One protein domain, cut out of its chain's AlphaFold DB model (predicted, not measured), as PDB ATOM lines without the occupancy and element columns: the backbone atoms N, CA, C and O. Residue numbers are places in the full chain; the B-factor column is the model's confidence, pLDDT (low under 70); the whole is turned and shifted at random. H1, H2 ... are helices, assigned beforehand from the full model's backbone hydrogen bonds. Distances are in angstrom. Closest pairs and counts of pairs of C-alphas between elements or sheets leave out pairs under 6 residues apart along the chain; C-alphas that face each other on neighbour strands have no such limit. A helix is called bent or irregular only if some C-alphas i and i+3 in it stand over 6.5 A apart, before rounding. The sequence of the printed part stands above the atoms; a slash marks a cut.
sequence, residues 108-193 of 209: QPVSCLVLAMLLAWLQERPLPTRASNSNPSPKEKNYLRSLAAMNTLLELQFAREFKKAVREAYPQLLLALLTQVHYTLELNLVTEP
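This is residues 108 to 193 of the 209 residues of an uncharacterized protein of Marmota monax (UniProt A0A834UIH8). Three helices pack on a fourth, H1: the long H4 runs nearly parallel to it but shifted far along, H2 crosses it on another side, and the short H3 packs on its first half. H4 meets H1 near the end of H1 and runs on well past it, while the loop of residues 124 to 137 swings out beyond that same end of H1 and folds back into H2. The printed part has 86 residues with four named helices, H1, H2, H3 and H4 in that order, and no named strand; the class is all helix. It is only just loose, close to compact, with a radius of gyration of the C-alphas of 14.6 A, and elongated, spanning 44 by 27 by 16 A.

H1 is residues 108 to 123, 22.7 A from first to last C-alpha, and begins with C-alpha 108 at (99.269, 89.517, 60.590). H2 is residues 138 to 156, 26.2 A long, with C-alpha 138 at (85.668, 105.557, 84.766). H3 is residues 160 to 168, 13.9 A long; it is irregular, with C-alphas 161 and 164 being 7.6 A apart. H4 is residues 170 to 193, 36.1 A long, and ends with C-alpha 193 at (102.370, 123.509, 93.339). H4 is neither bent nor irregular, but only just: C-alphas 190 and 193 are 6.1 A apart.

H1 touches H2, H3 and H4. H2 touches H1 with residues 145 to 153 alone, at a steep tilt of 48 degrees, opposite ways; their closest C-alphas are those of Trp 121 and Ser 146, 5.0 A apart. H3 touches residues 108 to 115 of H1 alone, at a steep tilt of 65 degrees, the same way; the closest C-alphas, of Cys 112 and Ala 165, are 4.8 A apart. Residues 119 to 123 of H1 touch residues 172 to 180 of H4, at a shallow tilt of 18 degrees, the same way; the closest C-alphas are those of Gln 123 and Ala 176, 5.5 A apart. H3 is close to H2 but not clearly touching, about perpendicular at 77 degrees, with the closest C-alphas, of Leu 156 and Phe 162, 6.3 A apart. H3 is also close to H4 but not clearly touching, about perpendicular at 82 degrees, with the closest C-alphas, of Val 166 and Leu 173, 7.8 A apart. H2 and H4 are near each other, with 5 pairs of C-alphas within 10 A. In H1 and H2 every O i to N i+4 pair is within hydrogen-bond range; in H3 it is 3 of 5 and in H4 19 of 20.

The two C-alphas farthest apart are those of Gln 108 and Pro 193, 47.3 A. The printed part has no cut. The link from H1 to H2 is long, with 14 residues; those from H2 to H3 and from H3 to H4 are tight. The mean pLDDT of the printed part is 82.9, and residues 126 to 139 and 188 to 193 are under 70.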
ATOM      1  N   GLN A 108      98.595  88.247  60.872       96.75
ATOM      2  CA  GLN A 108      99.269  89.517  60.590       96.75
ATOM      3  C   GLN A 108      98.364  90.769  60.559       96.75
ATOM      4  O   GLN A 108      98.762  91.776  61.141       96.75
ATOM      5  N   PRO A 109      97.187  90.782  59.898       97.00
ATOM      6  CA  PRO A 109      96.332  91.971  59.923       97.00
ATOM      7  C   PRO A 109      95.821  92.277  61.338       97.00
ATOM      8  O   PRO A 109      95.724  93.443  61.720       97.00
ATOM      9  N   VAL A 110      95.564  91.237  62.136       98.06
ATOM     10  CA  VAL A 110      95.102  91.378  63.516       98.06
ATOM     11  C   VAL A 110      96.227  91.870  64.425       98.06
ATOM     12  O   VAL A 110      95.987  92.755  65.238       98.06
ATOM     13  N   SER A 111      97.466  91.388  64.274       98.00
ATOM     14  CA  SER A 111      98.586  91.893  65.084       98.00
ATOM     15  C   SER A 111      98.871  93.374  64.840       98.00
ATOM     16  O   SER A 111      99.128  94.100  65.802       98.00
ATOM     17  N   CYS A 112      98.759  93.847  63.594       97.38
ATOM     18  CA  CYS A 112      98.843  95.276  63.281       97.38
ATOM     19  C   CYS A 112      97.710  96.073  63.947       97.38
ATOM     20  O   CYS A 112      97.973  97.118  64.543       97.38
ATOM     21  N   LEU A 113      96.470  95.572  63.893       97.81
ATOM     22  CA  LEU A 113      95.316  96.216  64.528       97.81
ATOM     23  C   LEU A 113      95.461  96.274  66.054       97.81
ATOM     24  O   LEU A 113      95.311  97.340  66.644       97.81
ATOM     25  N   VAL A 114      95.812  95.154  66.690       98.00
ATOM     26  CA  VAL A 114      96.064  95.078  68.135       98.00
ATOM     27  C   VAL A 114      97.138  96.081  68.544       98.00
ATOM     28  O   VAL A 114      96.942  96.834  69.495       98.00
ATOM     29  N   LEU A 115      98.254  96.133  67.813       97.12
ATOM     30  CA  LEU A 115      99.336  97.061  68.117       97.12
ATOM     31  C   LEU A 115      98.882  98.522  68.000       97.12
ATOM     32  O   LEU A 115      99.171  99.321  68.888       97.12
ATOM     33  N   ALA A 116      98.130  98.864  66.952       96.31
ATOM     34  CA  ALA A 116      97.572 100.203  66.779       96.31
ATOM     35  C   ALA A 116      96.621 100.586  67.926       96.31
ATOM     36  O   ALA A 116      96.694 101.703  68.435       96.31
ATOM     37  N   MET A 117      95.774  99.658  68.380       96.50
ATOM     38  CA  MET A 117      94.878  99.886  69.516       96.50
ATOM     39  C   MET A 117      95.641 100.106  70.824       96.50
ATOM     40  O   MET A 117      95.319 101.023  71.573       96.50
ATOM     41  N   LEU A 118      96.669  99.297  71.098       95.81
ATOM     42  CA  LEU A 118      97.506  99.463  72.288       95.81
ATOM     43  C   LEU A 118      98.255 100.803  72.276       95.81
ATOM     44  O   LEU A 118      98.347 101.461  73.308       95.81
ATOM     45  N   LEU A 119      98.750 101.232  71.112       94.19
ATOM     46  CA  LEU A 119      99.371 102.547  70.947       94.19
ATOM     47  C   LEU A 119      98.373 103.686  71.180       94.19
ATOM     48  O   LEU A 119      98.740 104.674  71.808       94.19
ATOM     49  N   ALA A 120      97.123 103.543  70.731       92.06
ATOM     50  CA  ALA A 120      96.072 104.520  71.005       92.06
ATOM     51  C   ALA A 120      95.797 104.640  72.515       92.06
ATOM     52  O   ALA A 120      95.852 105.744  73.048       92.06
ATOM     53  N   TRP A 121      95.631 103.512  73.220       89.88
ATOM     54  CA  TRP A 121      95.505 103.489  74.687       89.88
ATOM     55  C   TRP A 121      96.707 104.118  75.397       89.88
ATOM     56  O   TRP A 121      96.545 104.788  76.416       89.88
ATOM     57  N   LEU A 122      97.913 103.910  74.864       86.44
ATOM     58  CA  LEU A 122      99.141 104.491  75.398       86.44
ATOM     59  C   LEU A 122      99.258 105.993  75.110       86.44
ATOM     60  O   LEU A 122      99.967 106.689  75.819       86.44
ATOM     61  N   GLN A 123      98.619 106.525  74.075       84.62
ATOM     62  CA  GLN A 123      98.664 107.959  73.765       84.62
ATOM     63  C   GLN A 123      97.570 108.756  74.486       84.62
ATOM     64  O   GLN A 123      97.674 109.985  74.582       84.62
ATOM     65  N   GLU A 124      96.557 108.081  75.037       81.62
ATOM     66  CA  GLU A 124      95.562 108.716  75.897       81.62
ATOM     67  C   GLU A 124      96.234 109.373  77.111       81.62
ATOM     68  O   GLU A 124      97.034 108.770  77.831       81.62
ATOM     69  N   ARG A 125      95.916 110.655  77.326       70.75
ATOM     70  CA  ARG A 125      96.483 111.435  78.425       70.75
ATOM     71  C   ARG A 125      95.939 110.927  79.761       70.75
ATOM     72  O   ARG A 125      94.719 110.947  79.949       70.75
ATOM     73  N   PRO A 126      96.807 110.574  80.725       68.56
ATOM     74  CA  PRO A 126      96.379 110.339  82.094       68.56
ATOM     75  C   PRO A 126      95.726 111.609  82.646       68.56
ATOM     76  O   PRO A 126      96.377 112.642  82.811       68.56
ATOM     77  N   LEU A 127      94.423 111.563  82.909       62.97
ATOM     78  CA  LEU A 127      93.758 112.634  83.645       62.97
ATOM     79  C   LEU A 127      94.151 112.508  85.128       62.97
ATOM     80  O   LEU A 127      94.072 111.399  85.667       62.97
ATOM     81  N   PRO A 128      94.533 113.604  85.815       57.12
ATOM     82  CA  PRO A 128      94.801 113.561  87.247       57.12
ATOM     83  C   PRO A 128      93.550 113.054  87.970       57.12
ATOM     84  O   PRO A 128      92.489 113.684  87.927       57.12
ATOM     85  N   THR A 129      93.649 111.883  88.593       54.81
ATOM     86  CA  THR A 129      92.527 111.300  89.328       54.81
ATOM     87  C   THR A 129      92.637 111.760  90.774       54.81
ATOM     88  O   THR A 129      93.610 111.455  91.459       54.81
ATOM     89  N   ARG A 130      91.646 112.520  91.252       54.06
ATOM     90  CA  ARG A 130      91.492 112.799  92.682       54.06
ATOM     91  C   ARG A 130      91.195 111.462  93.356       54.06
ATOM     92  O   ARG A 130      90.123 110.908  93.120       54.06
ATOM     93  N   ALA A 131      92.152 110.942  94.124       49.00
ATOM     94  CA  ALA A 131      92.013 109.679  94.837       49.00
ATOM     95  C   ALA A 131      90.689 109.672  95.618       49.00
ATOM     96  O   ALA A 131      90.456 110.520  96.482       49.00
ATOM     97  N   SER A 132      89.795 108.756  95.257       50.69
ATOM     98  CA  SER A 132      88.558 108.493  95.980       50.69
ATOM     99  C   SER A 132      88.591 107.036  96.404       50.69
ATOM    100  O   SER A 132      88.854 106.164  95.586       50.69
ATOM    101  N   ASN A 133      88.321 106.770  97.680       49.56
ATOM    102  CA  ASN A 133      88.407 105.443  98.297       49.56
ATOM    103  C   ASN A 133      87.224 104.526  97.908       49.56
ATOM    104  O   ASN A 133      86.711 103.778  98.737       49.56
ATOM    105  N   SER A 134      86.738 104.619  96.671       59.53
ATOM    106  CA  SER A 134      85.626 103.830  96.131       59.53
ATOM    107  C   SER A 134      86.032 103.185  94.801       59.53
ATOM    108  O   SER A 134      87.112 103.473  94.295       59.53
ATOM    109  N   ASN A 135      85.206 102.270  94.267       58.53
ATOM    110  CA  ASN A 135      85.454 101.582  92.991       58.53
ATOM    111  C   ASN A 135      86.060 102.529  91.943       58.53
ATOM    112  O   ASN A 135      85.537 103.638  91.795       58.53
ATOM    113  N   PRO A 136      87.093 102.096  91.190       59.16
ATOM    114  CA  PRO A 136      87.849 102.994  90.339       59.16
ATOM    115  C   PRO A 136      86.908 103.732  89.399       59.16
ATOM    116  O   PRO A 136      86.092 103.120  88.692       59.16
ATOM    117  N   SER A 137      86.995 105.060  89.439       69.19
ATOM    118  CA  SER A 137      86.165 105.913  88.592       69.19
ATOM    119  C   SER A 137      86.394 105.554  87.114       69.19
ATOM    120  O   SER A 137      87.451 105.022  86.770       69.19
ATOM    121  N   PRO A 138      85.463 105.847  86.190       68.06
ATOM    122  CA  PRO A 138      85.668 105.557  84.766       68.06
ATOM    123  C   PRO A 138      87.000 106.099  84.214       68.06
ATOM    124  O   PRO A 138      87.641 105.450  83.396       68.06
ATOM    125  N   LYS A 139      87.455 107.252  84.724       67.38
ATOM    126  CA  LYS A 139      88.744 107.865  84.365       67.38
ATOM    127  C   LYS A 139      89.942 107.080  84.906       67.38
ATOM    128  O   LYS A 139      90.930 106.910  84.203       67.38
ATOM    129  N   GLU A 140      89.828 106.564  86.124       71.25
ATOM    130  CA  GLU A 140      90.847 105.721  86.754       71.25
ATOM    131  C   GLU A 140      90.973 104.369  86.047       71.25
ATOM    132  O   GLU A 140      92.079 103.900  85.798       71.25
ATOM    133  N   LYS A 141      89.847 103.780  85.623       74.00
ATOM    134  CA  LYS A 141      89.848 102.566  84.794       74.00
ATOM    135  C   LYS A 141      90.567 102.780  83.463       74.00
ATOM    136  O   LYS A 141      91.322 101.907  83.049       74.00
ATOM    137  N   ASN A 142      90.371 103.928  82.813       78.31
ATOM    138  CA  ASN A 142      91.086 104.246  81.575       78.31
ATOM    139  C   ASN A 142      92.593 104.385  81.819       78.31
ATOM    140  O   ASN A 142      93.374 103.792  81.084       78.31
ATOM    141  N   TYR A 143      93.003 105.060  82.898       79.94
ATOM    142  CA  TYR A 143      94.417 105.143  83.273       79.94
ATOM    143  C   TYR A 143      95.044 103.762  83.531       79.94
ATOM    144  O   TYR A 143      96.122 103.460  83.018       79.94
ATOM    145  N   LEU A 144      94.350 102.890  84.268       83.88
ATOM    146  CA  LEU A 144      94.798 101.514  84.502       83.88
ATOM    147  C   LEU A 144      94.929 100.723  83.194       83.88
ATOM    148  O   LEU A 144      95.880  99.958  83.044       83.88
ATOM    149  N   ARG A 145      94.029 100.934  82.226       87.12
ATOM    150  CA  ARG A 145      94.123 100.322  80.892       87.12
ATOM    151  C   ARG A 145      95.274 100.881  80.060       87.12
ATOM    152  O   ARG A 145      95.931 100.095  79.386       87.12
ATOM    153  N   SER A 146      95.585 102.174  80.145       87.12
ATOM    154  CA  SER A 146      96.785 102.749  79.514       87.12
ATOM    155  C   SER A 146      98.071 102.135  80.080       87.12
ATOM    156  O   SER A 146      98.968 101.773  79.317       87.12
ATOM    157  N   LEU A 147      98.150 101.937  81.401       87.12
ATOM    158  CA  LEU A 147      99.272 101.232  82.034       87.12
ATOM    159  C   LEU A 147      99.338  99.753  81.616       87.12
ATOM    160  O   LEU A 147     100.411  99.251  81.281       87.12
ATOM    161  N   ALA A 148      98.193  99.066  81.575       92.12
ATOM    162  CA  ALA A 148      98.095  97.693  81.084       92.12
ATOM    163  C   ALA A 148      98.561  97.573  79.626       92.12
ATOM    164  O   ALA A 148      99.271  96.627  79.276       92.12
ATOM    165  N   ALA A 149      98.214  98.551  78.787       93.44
ATOM    166  CA  ALA A 149      98.637  98.620  77.398       93.44
ATOM    167  C   ALA A 149     100.151  98.827  77.283       93.44
ATOM    168  O   ALA A 149     100.791  98.134  76.495       93.44
ATOM    169  N   MET A 150     100.740  99.701  78.109       89.94
ATOM    170  CA  MET A 150     102.194  99.887  78.180       89.94
ATOM    171  C   MET A 150     102.916  98.574  78.515       89.94
ATOM    172  O   MET A 150     103.802  98.154  77.773       89.94
ATOM    173  N   ASN A 151     102.502  97.897  79.591       88.69
ATOM    174  CA  ASN A 151     103.108  96.629  80.010       88.69
ATOM    175  C   ASN A 151     102.939  95.536  78.951       88.69
ATOM    176  O   ASN A 151     103.869  94.786  78.667       88.69
ATOM    177  N   THR A 152     101.775  95.488  78.309       95.12
ATOM    178  CA  THR A 152     101.504  94.538  77.231       95.12
ATOM    179  C   THR A 152     102.390  94.815  76.011       95.12
ATOM    180  O   THR A 152     102.965  93.885  75.455       95.12
ATOM    181  N   LEU A 153     102.574  96.078  75.608       94.25
ATOM    182  CA  LEU A 153     103.465  96.455  74.501       94.25
ATOM    183  C   LEU A 153     104.920  96.030  74.749       94.25
ATOM    184  O   LEU A 153     105.567  95.519  73.831       94.25
ATOM    185  N   LEU A 154     105.413  96.192  75.982       91.19
ATOM    186  CA  LEU A 154     106.769  95.787  76.376       91.19
ATOM    187  C   LEU A 154     107.010  94.280  76.234       91.19
ATOM    188  O   LEU A 154     108.120  93.871  75.900       91.19
ATOM    189  N   GLU A 155     105.980  93.466  76.449       94.00
ATOM    190  CA  GLU A 155     106.047  92.011  76.298       94.00
ATOM    191  C   GLU A 155     105.842  91.590  74.831       94.00
ATOM    192  O   GLU A 155     106.580  90.764  74.282       94.00
ATOM    193  N   LEU A 156     104.869  92.194  74.139       95.31
ATOM    194  CA  LEU A 156     104.524  91.837  72.760       95.31
ATOM    195  C   LEU A 156     105.580  92.240  71.736       95.31
ATOM    196  O   LEU A 156     105.705  91.553  70.723       95.31
ATOM    197  N   GLN A 157     106.398  93.265  71.992       92.31
ATOM    198  CA  GLN A 157     107.499  93.620  71.085       92.31
ATOM    199  C   GLN A 157     108.495  92.466  70.858       92.31
ATOM    200  O   GLN A 157     109.156  92.409  69.818       92.31
ATOM    201  N   PHE A 158     108.572  91.515  71.796       92.56
ATOM    202  CA  PHE A 158     109.423  90.328  71.697       92.56
ATOM    203  C   PHE A 158     108.680  89.082  71.191       92.56
ATOM    204  O   PHE A 158     109.312  88.085  70.826       92.56
ATOM    205  N   ALA A 159     107.348  89.122  71.110       96.69
ATOM    206  CA  ALA A 159     106.548  88.023  70.590       96.69
ATOM    207  C   ALA A 159     106.690  87.911  69.064       96.69
ATOM    208  O   ALA A 159     106.571  88.888  68.321       96.69
ATOM    209  N   ARG A 160     106.922  86.689  68.564       97.25
ATOM    210  CA  ARG A 160     107.131  86.446  67.123       97.25
ATOM    211  C   ARG A 160     105.946  86.910  66.271       97.25
ATOM    212  O   ARG A 160     106.168  87.388  65.166       97.25
ATOM    213  N   GLU A 161     104.733  86.788  66.803       97.69
ATOM    214  CA  GLU A 161     103.468  87.134  66.152       97.69
ATOM    215  C   GLU A 161     103.361  88.640  65.854       97.69
ATOM    216  O   GLU A 161     102.745  89.050  64.873       97.69
ATOM    217  N   PHE A 162     104.041  89.468  66.651       97.88
ATOM    218  CA  PHE A 162     103.997  90.924  66.550       97.88
ATOM    219  C   PHE A 162     105.232  91.532  65.879       97.88
ATOM    220  O   PHE A 162     105.217  92.717  65.561       97.88
ATOM    221  N   LYS A 163     106.286  90.754  65.586       96.38
ATOM    222  CA  LYS A 163     107.562  91.274  65.044       96.38
ATOM    223  C   LYS A 163     107.397  92.191  63.832       96.38
ATOM    224  O   LYS A 163     108.066  93.219  63.749       96.38
ATOM    225  N   LYS A 164     106.544  91.809  62.877       96.44
ATOM    226  CA  LYS A 164     106.305  92.610  61.670       96.44
ATOM    227  C   LYS A 164     105.509  93.878  61.992       96.44
ATOM    228  O   LYS A 164     105.945  94.953  61.599       96.44
ATOM    229  N   ALA A 165     104.435  93.760  62.776       96.69
ATOM    230  CA  ALA A 165     103.626  94.901  63.205       96.69
ATOM    231  C   ALA A 165     104.472  95.937  63.966       96.69
ATOM    232  O   ALA A 165     104.420  97.126  63.673       96.69
ATOM    233  N   VAL A 166     105.319  95.476  64.890       96.06
ATOM    234  CA  VAL A 166     106.214  96.321  65.696       96.06
ATOM    235  C   VAL A 166     107.248  97.025  64.829       96.06
ATOM    236  O   VAL A 166     107.515  98.204  65.033       96.06
ATOM    237  N   ARG A 167     107.814  96.330  63.836       95.88
ATOM    238  CA  ARG A 167     108.748  96.943  62.884       95.88
ATOM    239  C   ARG A 167     108.078  98.053  62.076       95.88
ATOM    240  O   ARG A 167     108.678  99.104  61.887       95.88
ATOM    241  N   GLU A 168     106.863  97.811  61.595       95.69
ATOM    242  CA  GLU A 168     106.102  98.768  60.785       95.69
ATOM    243  C   GLU A 168     105.620  99.971  61.607       95.69
ATOM    244  O   GLU A 168     105.601 101.089  61.098       95.69
ATOM    245  N   ALA A 169     105.295  99.761  62.885       94.38
ATOM    246  CA  ALA A 169     104.818 100.798  63.797       94.38
ATOM    247  C   ALA A 169     105.917 101.388  64.705       94.38
ATOM    248  O   ALA A 169     105.606 102.067  65.685       94.38
ATOM    249  N   TYR A 170     107.200 101.121  64.430       92.31
ATOM    250  CA  TYR A 170     108.301 101.553  65.298       92.31
ATOM    251  C   TYR A 170     108.327 103.076  65.543       92.31
ATOM    252  O   TYR A 170     108.459 103.479  66.702       92.31
ATOM    253  N   PRO A 171     108.135 103.946  64.525       93.44
ATOM    254  CA  PRO A 171     108.044 105.389  64.755       93.44
ATOM    255  C   PRO A 171     106.900 105.776  65.704       93.44
ATOM    256  O   PRO A 171     107.067 106.641  66.561       93.44
ATOM    257  N   GLN A 172     105.746 105.118  65.581       93.50
ATOM    258  CA  GLN A 172     104.568 105.357  66.413       93.50
ATOM    259  C   GLN A 172     104.785 104.864  67.846       93.50
ATOM    260  O   GLN A 172     104.361 105.533  68.787       93.50
ATOM    261  N   LEU A 173     105.480 103.736  68.021       90.88
ATOM    262  CA  LEU A 173     105.880 103.228  69.332       90.88
ATOM    263  C   LEU A 173     106.814 104.212  70.042       90.88
ATOM    264  O   LEU A 173     106.567 104.560  71.194       90.88
ATOM    265  N   LEU A 174     107.833 104.722  69.342       90.56
ATOM    266  CA  LEU A 174     108.727 105.748  69.881       90.56
ATOM    267  C   LEU A 174     107.954 107.013  70.279       90.56
ATOM    268  O   LEU A 174     108.137 107.523  71.384       90.56
ATOM    269  N   LEU A 175     107.061 107.495  69.411       91.44
ATOM    270  CA  LEU A 175     106.234 108.669  69.688       91.44
ATOM    271  C   LEU A 175     105.331 108.464  70.913       91.44
ATOM    272  O   LEU A 175     105.234 109.356  71.755       91.44
ATOM    273  N   ALA A 176     104.690 107.299  71.040       89.19
ATOM    274  CA  ALA A 176     103.830 106.988  72.178       89.19
ATOM    275  C   ALA A 176     104.621 106.963  73.497       89.19
ATOM    276  O   ALA A 176     104.182 107.541  74.490       89.19
ATOM    277  N   LEU A 177     105.821 106.376  73.497       86.88
ATOM    278  CA  LEU A 177     106.703 106.363  74.668       86.88
ATOM    279  C   LEU A 177     107.171 107.775  75.054       86.88
ATOM    280  O   LEU A 177     107.109 108.137  76.227       86.88
ATOM    281  N   LEU A 178     107.576 108.602  74.085       89.94
ATOM    282  CA  LEU A 178     107.942 110.003  74.337       89.94
ATOM    283  C   LEU A 178     106.763 110.811  74.894       89.94
ATOM    284  O   LEU A 178     106.938 111.605  75.816       89.94
ATOM    285  N   THR A 179     105.561 110.567  74.373       86.44
ATOM    286  CA  THR A 179     104.322 111.192  74.853       86.44
ATOM    287  C   THR A 179     104.057 110.830  76.318       86.44
ATOM    288  O   THR A 179     103.750 111.703  77.125       86.44
ATOM    289  N   GLN A 180     104.262 109.568  76.699       83.69
ATOM    290  CA  GLN A 180     104.119 109.119  78.087       83.69
ATOM    291  C   GLN A 180     105.158 109.733  79.031       83.69
ATOM    292  O   GLN A 180     104.813 110.144  80.143       83.69
ATOM    293  N   VAL A 181     106.415 109.861  78.590       85.44
ATOM    294  CA  VAL A 181     107.452 110.577  79.354       85.44
ATOM    295  C   VAL A 181     107.037 112.033  79.568       85.44
ATOM    296  O   VAL A 181     107.085 112.523  80.694       85.44
ATOM    297  N   HIS A 182     106.570 112.703  78.515       85.50
ATOM    298  CA  HIS A 182     106.092 114.080  78.597       85.50
ATOM    299  C   HIS A 182     104.927 114.230  79.588       85.50
ATOM    300  O   HIS A 182     105.003 115.069  80.483       85.50
ATOM    301  N   TYR A 183     103.903 113.375  79.506       82.94
ATOM    302  CA  TYR A 183     102.786 113.398  80.456       82.94
ATOM    303  C   TYR A 183     103.234 113.169  81.897       82.94
ATOM    304  O   TYR A 183     102.769 113.859  82.801       82.94
ATOM    305  N   THR A 184     104.160 112.240  82.125       79.25
ATOM    306  CA  THR A 184     104.686 111.970  83.470       79.25
ATOM    307  C   THR A 184     105.404 113.193  84.037       79.25
ATOM    308  O   THR A 184     105.203 113.547  85.199       79.25
ATOM    309  N   LEU A 185     106.210 113.879  83.219       84.12
ATOM    310  CA  LEU A 185     106.883 115.114  83.620       84.12
ATOM    311  C   LEU A 185     105.874 116.222  83.956       84.12
ATOM    312  O   LEU A 185     105.983 116.826  85.019       84.12
ATOM    313  N   GLU A 186     104.860 116.451  83.118       79.00
ATOM    314  CA  GLU A 186     103.814 117.445  83.395       79.00
ATOM    315  C   GLU A 186     103.014 117.143  84.671       79.00
ATOM    316  O   GLU A 186     102.737 118.046  85.459       79.00
ATOM    317  N   LEU A 187     102.647 115.882  84.909       71.19
ATOM    318  CA  LEU A 187     101.872 115.490  86.092       71.19
ATOM    319  C   LEU A 187     102.657 115.699  87.394       71.19
ATOM    320  O   LEU A 187     102.089 116.154  88.393       71.19
ATOM    321  N   ASN A 188     103.964 115.431  87.377       68.31
ATOM    322  CA  ASN A 188     104.844 115.742  88.504       68.31
ATOM    323  C   ASN A 188     104.912 117.259  88.749       68.31
ATOM    324  O   ASN A 188     104.819 117.699  89.892       68.31
ATOM    325  N   LEU A 189     104.962 118.068  87.684       60.03
ATOM    326  CA  LEU A 189     104.955 119.532  87.782       60.03
ATOM    327  C   LEU A 189     103.633 120.113  88.307       60.03
ATOM    328  O   LEU A 189     103.660 121.181  88.903       60.03
ATOM    329  N   VAL A 190     102.489 119.451  88.107       58.81
ATOM    330  CA  VAL A 190     101.176 119.892  88.633       58.81
ATOM    331  C   VAL A 190     100.964 119.479  90.097       58.81
ATOM    332  O   VAL A 190     100.245 120.154  90.834       58.81
ATOM    333  N   THR A 191     101.608 118.401  90.544       57.91
ATOM    334  CA  THR A 191     101.485 117.903  91.925       57.91
ATOM    335  C   THR A 191     102.297 118.747  92.922       57.91
ATOM    336  O   THR A 191     101.832 119.016  94.030       57.91
ATOM    337  N   GLU A 192     103.474 119.234  92.523       53.50
ATOM    338  CA  GLU A 192     104.332 120.114  93.335       53.50
ATOM    339  C   GLU A 192     103.670 121.448  93.789       53.50
ATOM    340  O   GLU A 192     103.731 121.763  94.981       53.50
ATOM    341  N   PRO A 193     102.972 122.231  92.937       51.34
ATOM    342  CA  PRO A 193     102.370 123.509  93.339       51.34
ATOM    343  C   PRO A 193     101.199 123.373  94.328       51.34
ATOM    344  O   PRO A 193     100.981 124.278  95.134       51.34
TER     345      PRO A 193